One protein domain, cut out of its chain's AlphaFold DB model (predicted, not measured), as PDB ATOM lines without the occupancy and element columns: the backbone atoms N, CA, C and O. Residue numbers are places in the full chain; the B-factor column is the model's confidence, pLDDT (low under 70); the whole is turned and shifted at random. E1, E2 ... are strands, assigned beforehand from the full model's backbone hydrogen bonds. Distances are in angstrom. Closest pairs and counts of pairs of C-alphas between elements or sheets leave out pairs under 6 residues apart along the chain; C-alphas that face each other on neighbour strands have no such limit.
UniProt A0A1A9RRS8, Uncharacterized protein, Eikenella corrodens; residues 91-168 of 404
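What this domain is: This is residues 91 to 168 of the 404 residues of an uncharacterized protein of Eikenella corrodens (UniProt A0A1A9RRS8). A small, flat sandwich of two strongly twisted three-stranded sheets, E2 E1 E6 and E3 E4 E5, partly face to face with their strands nearly aligned at 15 degrees. The chain passes between the sheets at the links E2 to E3 and E5 to E6. The 78 printed residues hold six named strands, E1 to E6 along the chain, and no named helix; the class is all strand. Both sheets are antiparallel. The whole is compact, with a radius of gyration of the C-alphas of 13.0 A, and the C-alphas span 42 by 31 by 13 A.

How they stand to each other: In the first sheet the inner strand is E1, residues 94 to 102, and the edge strands are E2, residues 108 to 114, and E6, residues 154 to 162. E1 and E6 are antiparallel at 157 degrees; N 97 and O 159 are 2.9 A apart, within hydrogen-bond range, and so are N 101 and O 155 at 2.8 A. E1 and E2 form a hairpin, antiparallel at 152 degrees, with N 98 and O 112 at 2.8 A. The second sheet is a meander, each strand the antiparallel neighbour of the one before: E3, residues 119 to 125, E4, residues 131 to 136, and E5, residues 143 to 149. E3 and E4, a hairpin, stand at 146 degrees, with N 119 and O 136 at 2.9 A; E4 and E5, also a hairpin, stand at 155 degrees, with N 135 and O 144 at 2.8 A. The facing parts of the two sheets are 9.9 A centre to centre. E1 and E5 are near each other. The closest C-alphas of E2 and E5 are those of Phe 111 and Pro 147, 7.4 A apart; those of E3 and E6 are Cys 120 and Ile 156, 7.7 A apart. E5 and E6 meet only through their link, and E4 is apart from E1, E2 and E6.

Where its parts are: E1 is 24.7 A long from C-alpha 94 at (5.485, -29.488, -52.132) to C-alpha 102. E6 is 24.9 A long and ends at C-alpha 162, (2.070, -31.358, -54.198). E2 is 16.7 A long, E3 16.9 A, E4 16.4 A and E5 17.2 A. E3 begins at C-alpha 119, (19.716, -39.150, -50.951).

The domain as a whole: The C-alphas farthest apart, those of Ser 91 and Pro 128, are 42.1 A apart. The printed part, residues 91 to 168, has no cut. No link is long; E4 to E5 is short, and the others are tight. The mean pLDDT of the printed part is 84.7, with residues 122 to 124 and 126 to 129 under 70.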
ATOM      1  N   SER A  91       1.290 -24.696 -45.027       87.38
ATOM      2  CA  SER A  91       2.213 -23.684 -45.558       87.38
ATOM      3  C   SER A  91       3.229 -24.276 -46.546       87.38
ATOM      4  O   SER A  91       3.722 -23.579 -47.440       87.38
ATOM      5  N   VAL A  92       3.498 -25.581 -46.441       88.56
ATOM      6  CA  VAL A  92       4.400 -26.314 -47.331       88.56
ATOM      7  C   VAL A  92       3.628 -26.760 -48.569       88.56
ATOM      8  O   VAL A  92       2.739 -27.599 -48.483       88.56
ATOM      9  N   LYS A  93       3.986 -26.237 -49.749       89.69
ATOM     10  CA  LYS A  93       3.274 -26.544 -51.008       89.69
ATOM     11  C   LYS A  93       3.683 -27.859 -51.665       89.69
ATOM     12  O   LYS A  93       2.872 -28.466 -52.355       89.69
ATOM     13  N   LYS A  94       4.936 -28.283 -51.497       92.69
ATOM     14  CA  LYS A  94       5.485 -29.488 -52.132       92.69
ATOM     15  C   LYS A  94       6.361 -30.266 -51.171       92.69
ATOM     16  O   LYS A  94       7.113 -29.673 -50.399       92.69
ATOM     17  N   VAL A  95       6.292 -31.586 -51.273       93.31
ATOM     18  CA  VAL A  95       7.010 -32.520 -50.403       93.31
ATOM     19  C   VAL A  95       7.624 -33.657 -51.211       93.31
ATOM     20  O   VAL A  95       7.129 -34.053 -52.269       93.31
ATOM     21  N   TRP A  96       8.720 -34.194 -50.689       92.12
ATOM     22  CA  TRP A  96       9.262 -35.480 -51.088       92.12
ATOM     23  C   TRP A  96       8.535 -36.591 -50.340       92.12
ATOM     24  O   TRP A  96       8.397 -36.557 -49.117       92.12
ATOM     25  N   VAL A  97       8.094 -37.593 -51.094       91.88
ATOM     26  CA  VAL A  97       7.462 -38.803 -50.572       91.88
ATOM     27  C   VAL A  97       8.384 -39.969 -50.871       91.88
ATOM     28  O   VAL A  97       8.612 -40.286 -52.041       91.88
ATOM     29  N   TYR A  98       8.894 -40.605 -49.823       91.31
ATOM     30  CA  TYR A  98       9.709 -41.810 -49.899       91.31
ATOM     31  C   TYR A  98       8.859 -43.029 -49.566       91.31
ATOM     32  O   TYR A  98       8.106 -43.039 -48.586       91.31
ATOM     33  N   TYR A  99       8.976 -44.057 -50.398       90.62
ATOM     34  CA  TYR A  99       8.177 -45.267 -50.289       90.62
ATOM     35  C   TYR A  99       8.987 -46.518 -50.624       90.62
ATOM     36  O   TYR A  99       9.929 -46.489 -51.420       90.62
ATOM     37  N   LEU A 100       8.596 -47.622 -49.995       90.69
ATOM     38  CA  LEU A 100       9.017 -48.965 -50.357       90.69
ATOM     39  C   LEU A 100       8.095 -49.466 -51.470       90.69
ATOM     40  O   LEU A 100       6.881 -49.530 -51.290       90.69
ATOM     41  N   TYR A 101       8.671 -49.786 -52.623       89.88
ATOM     42  CA  TYR A 101       7.982 -50.404 -53.749       89.88
ATOM     43  C   TYR A 101       8.204 -51.913 -53.711       89.88
ATOM     44  O   TYR A 101       9.338 -52.370 -53.862       89.88
ATOM     45  N   TYR A 102       7.130 -52.676 -53.534       88.06
ATOM     46  CA  TYR A 102       7.147 -54.135 -53.532       88.06
ATOM     47  C   TYR A 102       6.977 -54.640 -54.965       88.06
ATOM     48  O   TYR A 102       5.894 -54.553 -55.536       88.06
ATOM     49  N   ALA A 103       8.049 -55.164 -55.560       84.00
ATOM     50  CA  ALA A 103       8.068 -55.592 -56.957       84.00
ATOM     51  C   ALA A 103       7.111 -56.760 -57.246       84.00
ATOM     52  O   ALA A 103       6.613 -56.869 -58.360       84.00
ATOM     53  N   GLU A 104       6.836 -57.600 -56.246       82.75
ATOM     54  CA  GLU A 104       5.938 -58.752 -56.374       82.75
ATOM     55  C   GLU A 104       4.461 -58.347 -56.450       82.75
ATOM     56  O   GLU A 104       3.706 -58.919 -57.231       82.75
ATOM     57  N   THR A 105       4.044 -57.360 -55.653       82.12
ATOM     58  CA  THR A 105       2.635 -56.941 -55.543       82.12
ATOM     59  C   THR A 105       2.333 -55.643 -56.292       82.12
ATOM     60  O   THR A 105       1.171 -55.280 -56.446       82.12
ATOM     61  N   GLY A 106       3.361 -54.908 -56.727       82.19
ATOM     62  CA  GLY A 106       3.232 -53.564 -57.293       82.19
ATOM     63  C   GLY A 106       2.809 -52.496 -56.275       82.19
ATOM     64  O   GLY A 106       2.502 -51.369 -56.664       82.19
ATOM     65  N   GLN A 107       2.771 -52.825 -54.979       80.88
ATOM     66  CA  GLN A 107       2.309 -51.914 -53.933       80.88
ATOM     67  C   GLN A 107       3.401 -50.934 -53.489       80.88
ATOM     68  O   GLN A 107       4.588 -51.260 -53.458       80.88
ATOM     69  N   ASN A 108       2.973 -49.734 -53.089       84.50
ATOM     70  CA  ASN A 108       3.826 -48.709 -52.495       84.50
ATOM     71  C   ASN A 108       3.460 -48.512 -51.024       84.50
ATOM     72  O   ASN A 108       2.308 -48.213 -50.712       84.50
ATOM     73  N   GLN A 109       4.445 -48.588 -50.134       85.81
ATOM     74  CA  GLN A 109       4.292 -48.217 -48.730       85.81
ATOM     75  C   GLN A 109       5.079 -46.940 -48.447       85.81
ATOM     76  O   GLN A 109       6.311 -46.951 -48.435       85.81
ATOM     77  N   VAL A 110       4.370 -45.836 -48.221       86.81
ATOM     78  CA  VAL A 110       4.982 -44.568 -47.802       86.81
ATOM     79  C   VAL A 110       5.564 -44.734 -46.402       86.81
ATOM     80  O   VAL A 110       4.873 -45.202 -45.500       86.81
ATOM     81  N   PHE A 111       6.825 -44.345 -46.219       87.25
ATOM     82  CA  PHE A 111       7.478 -44.377 -44.906       87.25
ATOM     83  C   PHE A 111       7.999 -43.012 -44.451       87.25
ATOM     84  O   PHE A 111       8.209 -42.814 -43.258       87.25
ATOM     85  N   LEU A 112       8.187 -42.057 -45.368       88.00
ATOM     86  CA  LEU A 112       8.601 -40.698 -45.029       88.00
ATOM     87  C   LEU A 112       7.983 -39.685 -45.997       88.00
ATOM     88  O   LEU A 112       8.100 -39.823 -47.215       88.00
ATOM     89  N   VAL A 113       7.380 -38.637 -45.436       89.00
ATOM     90  CA  VAL A 113       6.922 -37.440 -46.154       89.00
ATOM     91  C   VAL A 113       7.607 -36.234 -45.530       89.00
ATOM     92  O   VAL A 113       7.555 -36.053 -44.315       89.00
ATOM     93  N   THR A 114       8.301 -35.439 -46.340       88.06
ATOM     94  CA  THR A 114       9.166 -34.365 -45.838       88.06
ATOM     95  C   THR A 114       9.417 -33.304 -46.911       88.06
ATOM     96  O   THR A 114       9.518 -33.642 -48.089       88.06
ATOM     97  N   PRO A 115       9.553 -32.014 -46.559       89.06
ATOM     98  CA  PRO A 115       9.984 -30.992 -47.513       89.06
ATOM     99  C   PRO A 115      11.461 -31.143 -47.919       89.06
ATOM    100  O   PRO A 115      11.874 -30.582 -48.934       89.06
ATOM    101  N   LYS A 116      12.265 -31.886 -47.146       88.44
ATOM    102  CA  LYS A 116      13.704 -32.056 -47.385       88.44
ATOM    103  C   LYS A 116      13.982 -33.142 -48.426       88.44
ATOM    104  O   LYS A 116      13.365 -34.205 -48.414       88.44
ATOM    105  N   ALA A 117      14.957 -32.895 -49.296       89.25
ATOM    106  CA  ALA A 117      15.464 -33.906 -50.216       89.25
ATOM    107  C   ALA A 117      16.576 -34.714 -49.536       89.25
ATOM    108  O   ALA A 117      17.645 -34.191 -49.238       89.25
ATOM    109  N   TYR A 118      16.330 -36.000 -49.337       90.31
ATOM    110  CA  TYR A 118      17.327 -36.978 -48.926       90.31
ATOM    111  C   TYR A 118      17.827 -37.804 -50.112       90.31
ATOM    112  O   TYR A 118      17.063 -38.164 -51.017       90.31
ATOM    113  N   ILE A 119      19.101 -38.172 -50.059       88.12
ATOM    114  CA  ILE A 119      19.716 -39.150 -50.951       88.12
ATOM    115  C   ILE A 119      19.647 -40.547 -50.325       88.12
ATOM    116  O   ILE A 119      19.920 -40.745 -49.140       88.12
ATOM    117  N   CYS A 120      19.264 -41.526 -51.139       78.81
ATOM    118  CA  CYS A 120      19.357 -42.949 -50.820       78.81
ATOM    119  C   CYS A 120      20.674 -43.503 -51.397       78.81
ATOM    120  O   CYS A 120      21.098 -43.060 -52.459       78.81
ATOM    121  N   CYS A 121      21.371 -44.462 -50.789       74.62
ATOM    122  CA  CYS A 121      21.199 -45.060 -49.465       74.62
ATOM    123  C   CYS A 121      22.585 -45.343 -48.872       74.62
ATOM    124  O   CYS A 121      23.435 -45.931 -49.541       74.62
ATOM    125  N   GLY A 122      22.813 -44.927 -47.625       65.88
ATOM    126  CA  GLY A 122      24.065 -45.166 -46.903       65.88
ATOM    127  C   GLY A 122      23.961 -46.332 -45.913       65.88
ATOM    128  O   GLY A 122      22.876 -46.650 -45.426       65.88
ATOM    129  N   GLY A 123      25.103 -46.962 -45.601       61.88
ATOM    130  CA  GLY A 123      25.252 -47.944 -44.513       61.88
ATOM    131  C   GLY A 123      24.397 -49.206 -44.624       61.88
ATOM    132  O   GLY A 123      23.915 -49.697 -43.604       61.88
ATOM    133  N   ILE A 124      24.228 -49.711 -45.846       67.06
ATOM    134  CA  ILE A 124      23.483 -50.935 -46.142       67.06
ATOM    135  C   ILE A 124      24.105 -52.112 -45.376       67.06
ATOM    136  O   ILE A 124      25.282 -52.429 -45.552       67.06
ATOM    137  N   LYS A 125      23.313 -52.757 -44.515       70.06
ATOM    138  CA  LYS A 125      23.642 -54.066 -43.936       70.06
ATOM    139  C   LYS A 125      22.687 -55.091 -44.514       70.06
ATOM    140  O   LYS A 125      21.507 -55.089 -44.165       70.06
ATOM    141  N   ASP A 126      23.215 -55.943 -45.382       67.81
ATOM    142  CA  ASP A 126      22.424 -56.941 -46.087       67.81
ATOM    143  C   ASP A 126      22.306 -58.239 -45.293       67.81
ATOM    144  O   ASP A 126      23.290 -58.852 -44.879       67.81
ATOM    145  N   SER A 127      21.063 -58.674 -45.127       65.94
ATOM    146  CA  SER A 127      20.696 -60.020 -44.701       65.94
ATOM    147  C   SER A 127      19.670 -60.549 -45.704       65.94
ATOM    148  O   SER A 127      18.888 -59.746 -46.217       65.94
ATOM    149  N   PRO A 128      19.621 -61.866 -45.998       61.22
ATOM    150  CA  PRO A 128      18.718 -62.431 -47.005       61.22
ATOM    151  C   PRO A 128      17.251 -62.006 -46.861       61.22
ATOM    152  O   PRO A 128      16.542 -61.960 -47.860       61.22
ATOM    153  N   ASN A 129      16.828 -61.663 -45.638       63.91
ATOM    154  CA  ASN A 129      15.448 -61.321 -45.307       63.91
ATOM    155  C   ASN A 129      15.287 -59.951 -44.621       63.91
ATOM    156  O   ASN A 129      14.165 -59.600 -44.270       63.91
ATOM    157  N   ASN A 130      16.371 -59.210 -44.354       74.94
ATOM    158  CA  ASN A 130      16.292 -58.017 -43.503       74.94
ATOM    159  C   ASN A 130      17.432 -57.019 -43.768       74.94
ATOM    160  O   ASN A 130      18.411 -56.968 -43.018       74.94
ATOM    161  N   THR A 131      17.320 -56.242 -44.844       79.00
ATOM    162  CA  THR A 131      18.260 -55.158 -45.141       79.00
ATOM    163  C   THR A 131      17.881 -53.913 -44.347       79.00
ATOM    164  O   THR A 131      16.726 -53.487 -44.340       79.00
ATOM    165  N   THR A 132      18.872 -53.308 -43.691       81.12
ATOM    166  CA  THR A 132      18.729 -51.992 -43.055       81.12
ATOM    167  C   THR A 132      19.544 -50.957 -43.824       81.12
ATOM    168  O   THR A 132      20.658 -51.238 -44.265       81.12
ATOM    169  N   ALA A 133      18.969 -49.771 -44.017       87.69
ATOM    170  CA  ALA A 133      19.583 -48.644 -44.714       87.69
ATOM    171  C   ALA A 133      19.118 -47.327 -44.078       87.69
ATOM    172  O   ALA A 133      18.143 -47.305 -43.324       87.69
ATOM    173  N   TYR A 134      19.785 -46.221 -44.400       89.19
ATOM    174  CA  TYR A 134      19.302 -44.883 -44.067       89.19
ATOM    175  C   TYR A 134      19.304 -43.964 -45.288       89.19
ATOM    176  O   TYR A 134      20.131 -44.094 -46.197       89.19
ATOM    177  N   LEU A 135      18.368 -43.020 -45.279       90.38
ATOM    178  CA  LEU A 135      18.398 -41.837 -46.126       90.38
ATOM    179  C   LEU A 135      19.299 -40.793 -45.460       90.38
ATOM    180  O   LEU A 135      19.264 -40.653 -44.238       90.38
ATOM    181  N   GLU A 136      20.098 -40.068 -46.235       90.25
ATOM    182  CA  GLU A 136      20.984 -39.020 -45.713       90.25
ATOM    183  C   GLU A 136      20.671 -37.676 -46.376       90.25
ATOM    184  O   GLU A 136      20.453 -37.599 -47.585       90.25
ATOM    185  N   ASP A 137      20.605 -36.611 -45.582       88.56
ATOM    186  CA  ASP A 137      20.512 -35.249 -46.094       88.56
ATOM    187  C   ASP A 137      21.898 -34.852 -46.635       88.56
ATOM    188  O   ASP A 137      22.892 -34.901 -45.896       88.56
ATOM    189  N   PRO A 138      22.014 -34.468 -47.918       84.44
ATOM    190  CA  PRO A 138      23.310 -34.208 -48.536       84.44
ATOM    191  C   PRO A 138      24.056 -33.039 -47.880       84.44
ATOM    192  O   PRO A 138      25.294 -33.045 -47.877       84.44
ATOM    193  N   THR A 139      23.326 -32.076 -47.311       85.94
ATOM    194  CA  THR A 139      23.845 -30.834 -46.737       85.94
ATOM    195  C   THR A 139      24.109 -30.974 -45.244       85.94
ATOM    196  O   THR A 139      25.213 -30.684 -44.791       85.94
ATOM    197  N   THR A 140      23.119 -31.425 -44.473       88.31
ATOM    198  CA  THR A 140      23.204 -31.461 -43.002       88.31
ATOM    199  C   THR A 140      23.783 -32.763 -42.458       88.31
ATOM    200  O   THR A 140      24.124 -32.830 -41.279       88.31
ATOM    201  N   LYS A 141      23.907 -33.797 -43.304       87.19
ATOM    202  CA  LYS A 141      24.284 -35.168 -42.914       87.19
ATOM    203  C   LYS A 141      23.319 -35.814 -41.916       87.19
ATOM    204  O   LYS A 141      23.648 -36.829 -41.306       87.19
ATOM    205  N   GLU A 142      22.120 -35.252 -41.765       88.06
ATOM    206  CA  GLU A 142      21.035 -35.844 -40.992       88.06
ATOM    207  C   GLU A 142      20.626 -37.185 -41.612       88.06
ATOM    208  O   GLU A 142      20.504 -37.302 -42.832       88.06
ATOM    209  N   ARG A 143      20.413 -38.205 -40.776       88.81
ATOM    210  CA  ARG A 143      20.082 -39.560 -41.227       88.81
ATOM    211  C   ARG A 143      18.686 -39.958 -40.797       88.81
ATOM    212  O   ARG A 143      18.338 -39.833 -39.626       88.81
ATOM    213  N   TYR A 144      17.935 -40.517 -41.735       86.94
ATOM    214  CA  TYR A 144      16.623 -41.090 -41.484       86.94
ATOM    215  C   TYR A 144      16.663 -42.609 -41.702       86.94
ATOM    216  O   TYR A 144      16.971 -43.047 -42.815       86.94
ATOM    217  N   PRO A 145      16.376 -43.434 -40.679       88.62
ATOM    218  CA  PRO A 145      16.392 -44.883 -40.828       88.62
ATOM    219  C   PRO A 145      15.254 -45.339 -41.747       88.62
ATOM    220  O   PRO A 145      14.094 -44.984 -41.546       88.62
ATOM    221  N   VAL A 146      15.580 -46.146 -42.754       87.38
ATOM    222  CA  VAL A 146      14.575 -46.789 -43.606       87.38
ATOM    223  C   VAL A 146      14.022 -48.008 -42.861       87.38
ATOM    224  O   VAL A 146      14.818 -48.754 -42.276       87.38
ATOM    225  N   PRO A 147      12.694 -48.243 -42.872       87.19
ATOM    226  CA  PRO A 147      12.123 -49.462 -42.317       87.19
ATOM    227  C   PRO A 147      12.788 -50.703 -42.920       87.19
ATOM    228  O   PRO A 147      13.103 -50.689 -44.110       87.19
ATOM    229  N   PRO A 148      13.008 -51.772 -42.139       85.50
ATOM    230  CA  PRO A 148      13.668 -52.959 -42.656       85.50
ATOM    231  C   PRO A 148      12.888 -53.576 -43.825       85.50
ATOM    232  O   PRO A 148      11.659 -53.643 -43.791       85.50
ATOM    233  N   TYR A 149      13.597 -54.010 -44.867       83.50
ATOM    234  CA  TYR A 149      12.986 -54.502 -46.105       83.50
ATOM    235  C   TYR A 149      13.804 -55.629 -46.743       83.50
ATOM    236  O   TYR A 149      14.975 -55.839 -46.418       83.50
ATOM    237  N   ASN A 150      13.195 -56.358 -47.682       87.06
ATOM    238  CA  ASN A 150      13.897 -57.348 -48.494       87.06
ATOM    239  C   ASN A 150      14.425 -56.686 -49.775       87.06
ATOM    240  O   ASN A 150      13.658 -56.389 -50.684       87.06
ATOM    241  N   TYR A 151      15.738 -56.472 -49.876       83.69
ATOM    242  CA  TYR A 151      16.339 -55.776 -51.021       83.69
ATOM    243  C   TYR A 151      16.151 -56.484 -52.375       83.69
ATOM    244  O   TYR A 151      16.311 -55.852 -53.419       83.69
ATOM    245  N   ARG A 152      15.831 -57.789 -52.383       83.56
ATOM    246  CA  ARG A 152      15.606 -58.552 -53.624       83.56
ATOM    247  C   ARG A 152      14.261 -58.233 -54.259       83.56
ATOM    248  O   ARG A 152      14.145 -58.276 -55.479       83.56
ATOM    249  N   THR A 153      13.260 -57.958 -53.433       86.31
ATOM    250  CA  THR A 153      11.860 -57.827 -53.857       86.31
ATOM    251  C   THR A 153      11.298 -56.439 -53.575       86.31
ATOM    252  O   THR A 153      10.210 -56.109 -54.047       86.31
ATOM    253  N   THR A 154      12.032 -55.594 -52.850       87.44
ATOM    254  CA  THR A 154      11.602 -54.258 -52.449       87.44
ATOM    255  C   THR A 154      12.636 -53.205 -52.837       87.44
ATOM    256  O   THR A 154      13.829 -53.339 -52.560       87.44
ATOM    257  N   HIS A 155      12.172 -52.120 -53.455       88.06
ATOM    258  CA  HIS A 155      13.005 -50.994 -53.870       88.06
ATOM    259  C   HIS A 155      12.587 -49.710 -53.161       88.06
ATOM    260  O   HIS A 155      11.403 -49.392 -53.091       88.06
ATOM    261  N   ILE A 156      13.561 -48.930 -52.701       89.31
ATOM    262  CA  ILE A 156      13.303 -47.591 -52.169       89.31
ATOM    263  C   ILE A 156      13.152 -46.637 -53.348       89.31
ATOM    264  O   ILE A 156      14.022 -46.555 -54.215       89.31
ATOM    265  N   ARG A 157      12.041 -45.907 -53.384       90.56
ATOM    266  CA  ARG A 157      11.760 -44.906 -54.410       90.56
ATOM    267  C   ARG A 157      11.293 -43.612 -53.765       90.56
ATOM    268  O   ARG A 157      10.841 -43.591 -52.621       90.56
ATOM    269  N   SER A 158      11.409 -42.526 -54.516       91.81
ATOM    270  CA  SER A 158      10.911 -41.220 -54.107       91.81
ATOM    271  C   SER A 158      10.149 -40.542 -55.238       91.81
ATOM    272  O   SER A 158      10.325 -40.859 -56.417       91.81
ATOM    273  N   LYS A 159       9.254 -39.627 -54.872       92.38
ATOM    274  CA  LYS A 159       8.569 -38.723 -55.800       92.38
ATOM    275  C   LYS A 159       8.430 -37.344 -55.166       92.38
ATOM    276  O   LYS A 159       8.284 -37.244 -53.949       92.38
ATOM    277  N   TYR A 160       8.456 -36.306 -55.994       93.00
ATOM    278  CA  TYR A 160       8.226 -34.929 -55.570       93.00
ATOM    279  C   TYR A 160       6.843 -34.492 -56.045       93.00
ATOM    280  O   TYR A 160       6.582 -34.467 -57.248       93.00
ATOM    281  N   VAL A 161       5.945 -34.228 -55.102       93.12
ATOM    282  CA  VAL A 161       4.515 -34.022 -55.368       93.12
ATOM    283  C   VAL A 161       3.981 -32.831 -54.581       93.12
ATOM    284  O   VAL A 161       4.631 -32.344 -53.651       93.12
ATOM    285  N   ASP A 162       2.801 -32.356 -54.972       92.31
ATOM    286  CA  ASP A 162       2.070 -31.358 -54.198       92.31
ATOM    287  C   ASP A 162       1.704 -31.932 -52.828       92.31
ATOM    288  O   ASP A 162       1.358 -33.108 -52.699       92.31
ATOM    289  N   ASN A 163       1.846 -31.106 -51.797       89.12
ATOM    290  CA  ASN A 163       1.570 -31.512 -50.432       89.12
ATOM    291  C   ASN A 163       0.061 -31.678 -50.243       89.12
ATOM    292  O   ASN A 163      -0.693 -30.716 -50.386       89.12
ATOM    293  N   SER A 164      -0.375 -32.888 -49.907       85.06
ATOM    294  CA  SER A 164      -1.766 -33.169 -49.575       85.06
ATOM    295  C   SER A 164      -1.857 -34.002 -48.293       85.06
ATOM    296  O   SER A 164      -0.961 -34.807 -48.012       85.06
ATOM    297  N   PRO A 165      -2.941 -33.857 -47.509       79.38
ATOM    298  CA  PRO A 165      -3.135 -34.631 -46.282       79.38
ATOM    299  C   PRO A 165      -3.117 -36.153 -46.501       79.38
ATOM    300  O   PRO A 165      -2.687 -36.903 -45.629       79.38
ATOM    301  N   GLU A 166      -3.543 -36.612 -47.680       78.50
ATOM    302  CA  GLU A 166      -3.603 -38.028 -48.072       78.50
ATOM    303  C   GLU A 166      -2.224 -38.688 -48.207       78.50
ATOM    304  O   GLU A 166      -2.118 -39.908 -48.209       78.50
ATOM    305  N   LEU A 167      -1.139 -37.909 -48.289       82.75
ATOM    306  CA  LEU A 167       0.217 -38.466 -48.322       82.75
ATOM    307  C   LEU A 167       0.652 -39.043 -46.972       82.75
ATOM    308  O   LEU A 167       1.571 -39.861 -46.922       82.75
ATOM    309  N   TYR A 168       0.028 -38.598 -45.883       79.75
ATOM    310  CA  TYR A 168       0.475 -38.871 -44.520       79.75
ATOM    311  C   TYR A 168      -0.260 -40.038 -43.856       79.75
ATOM    312  O   TYR A 168       0.177 -40.498 -42.802       79.75
TER     313      TYR A 168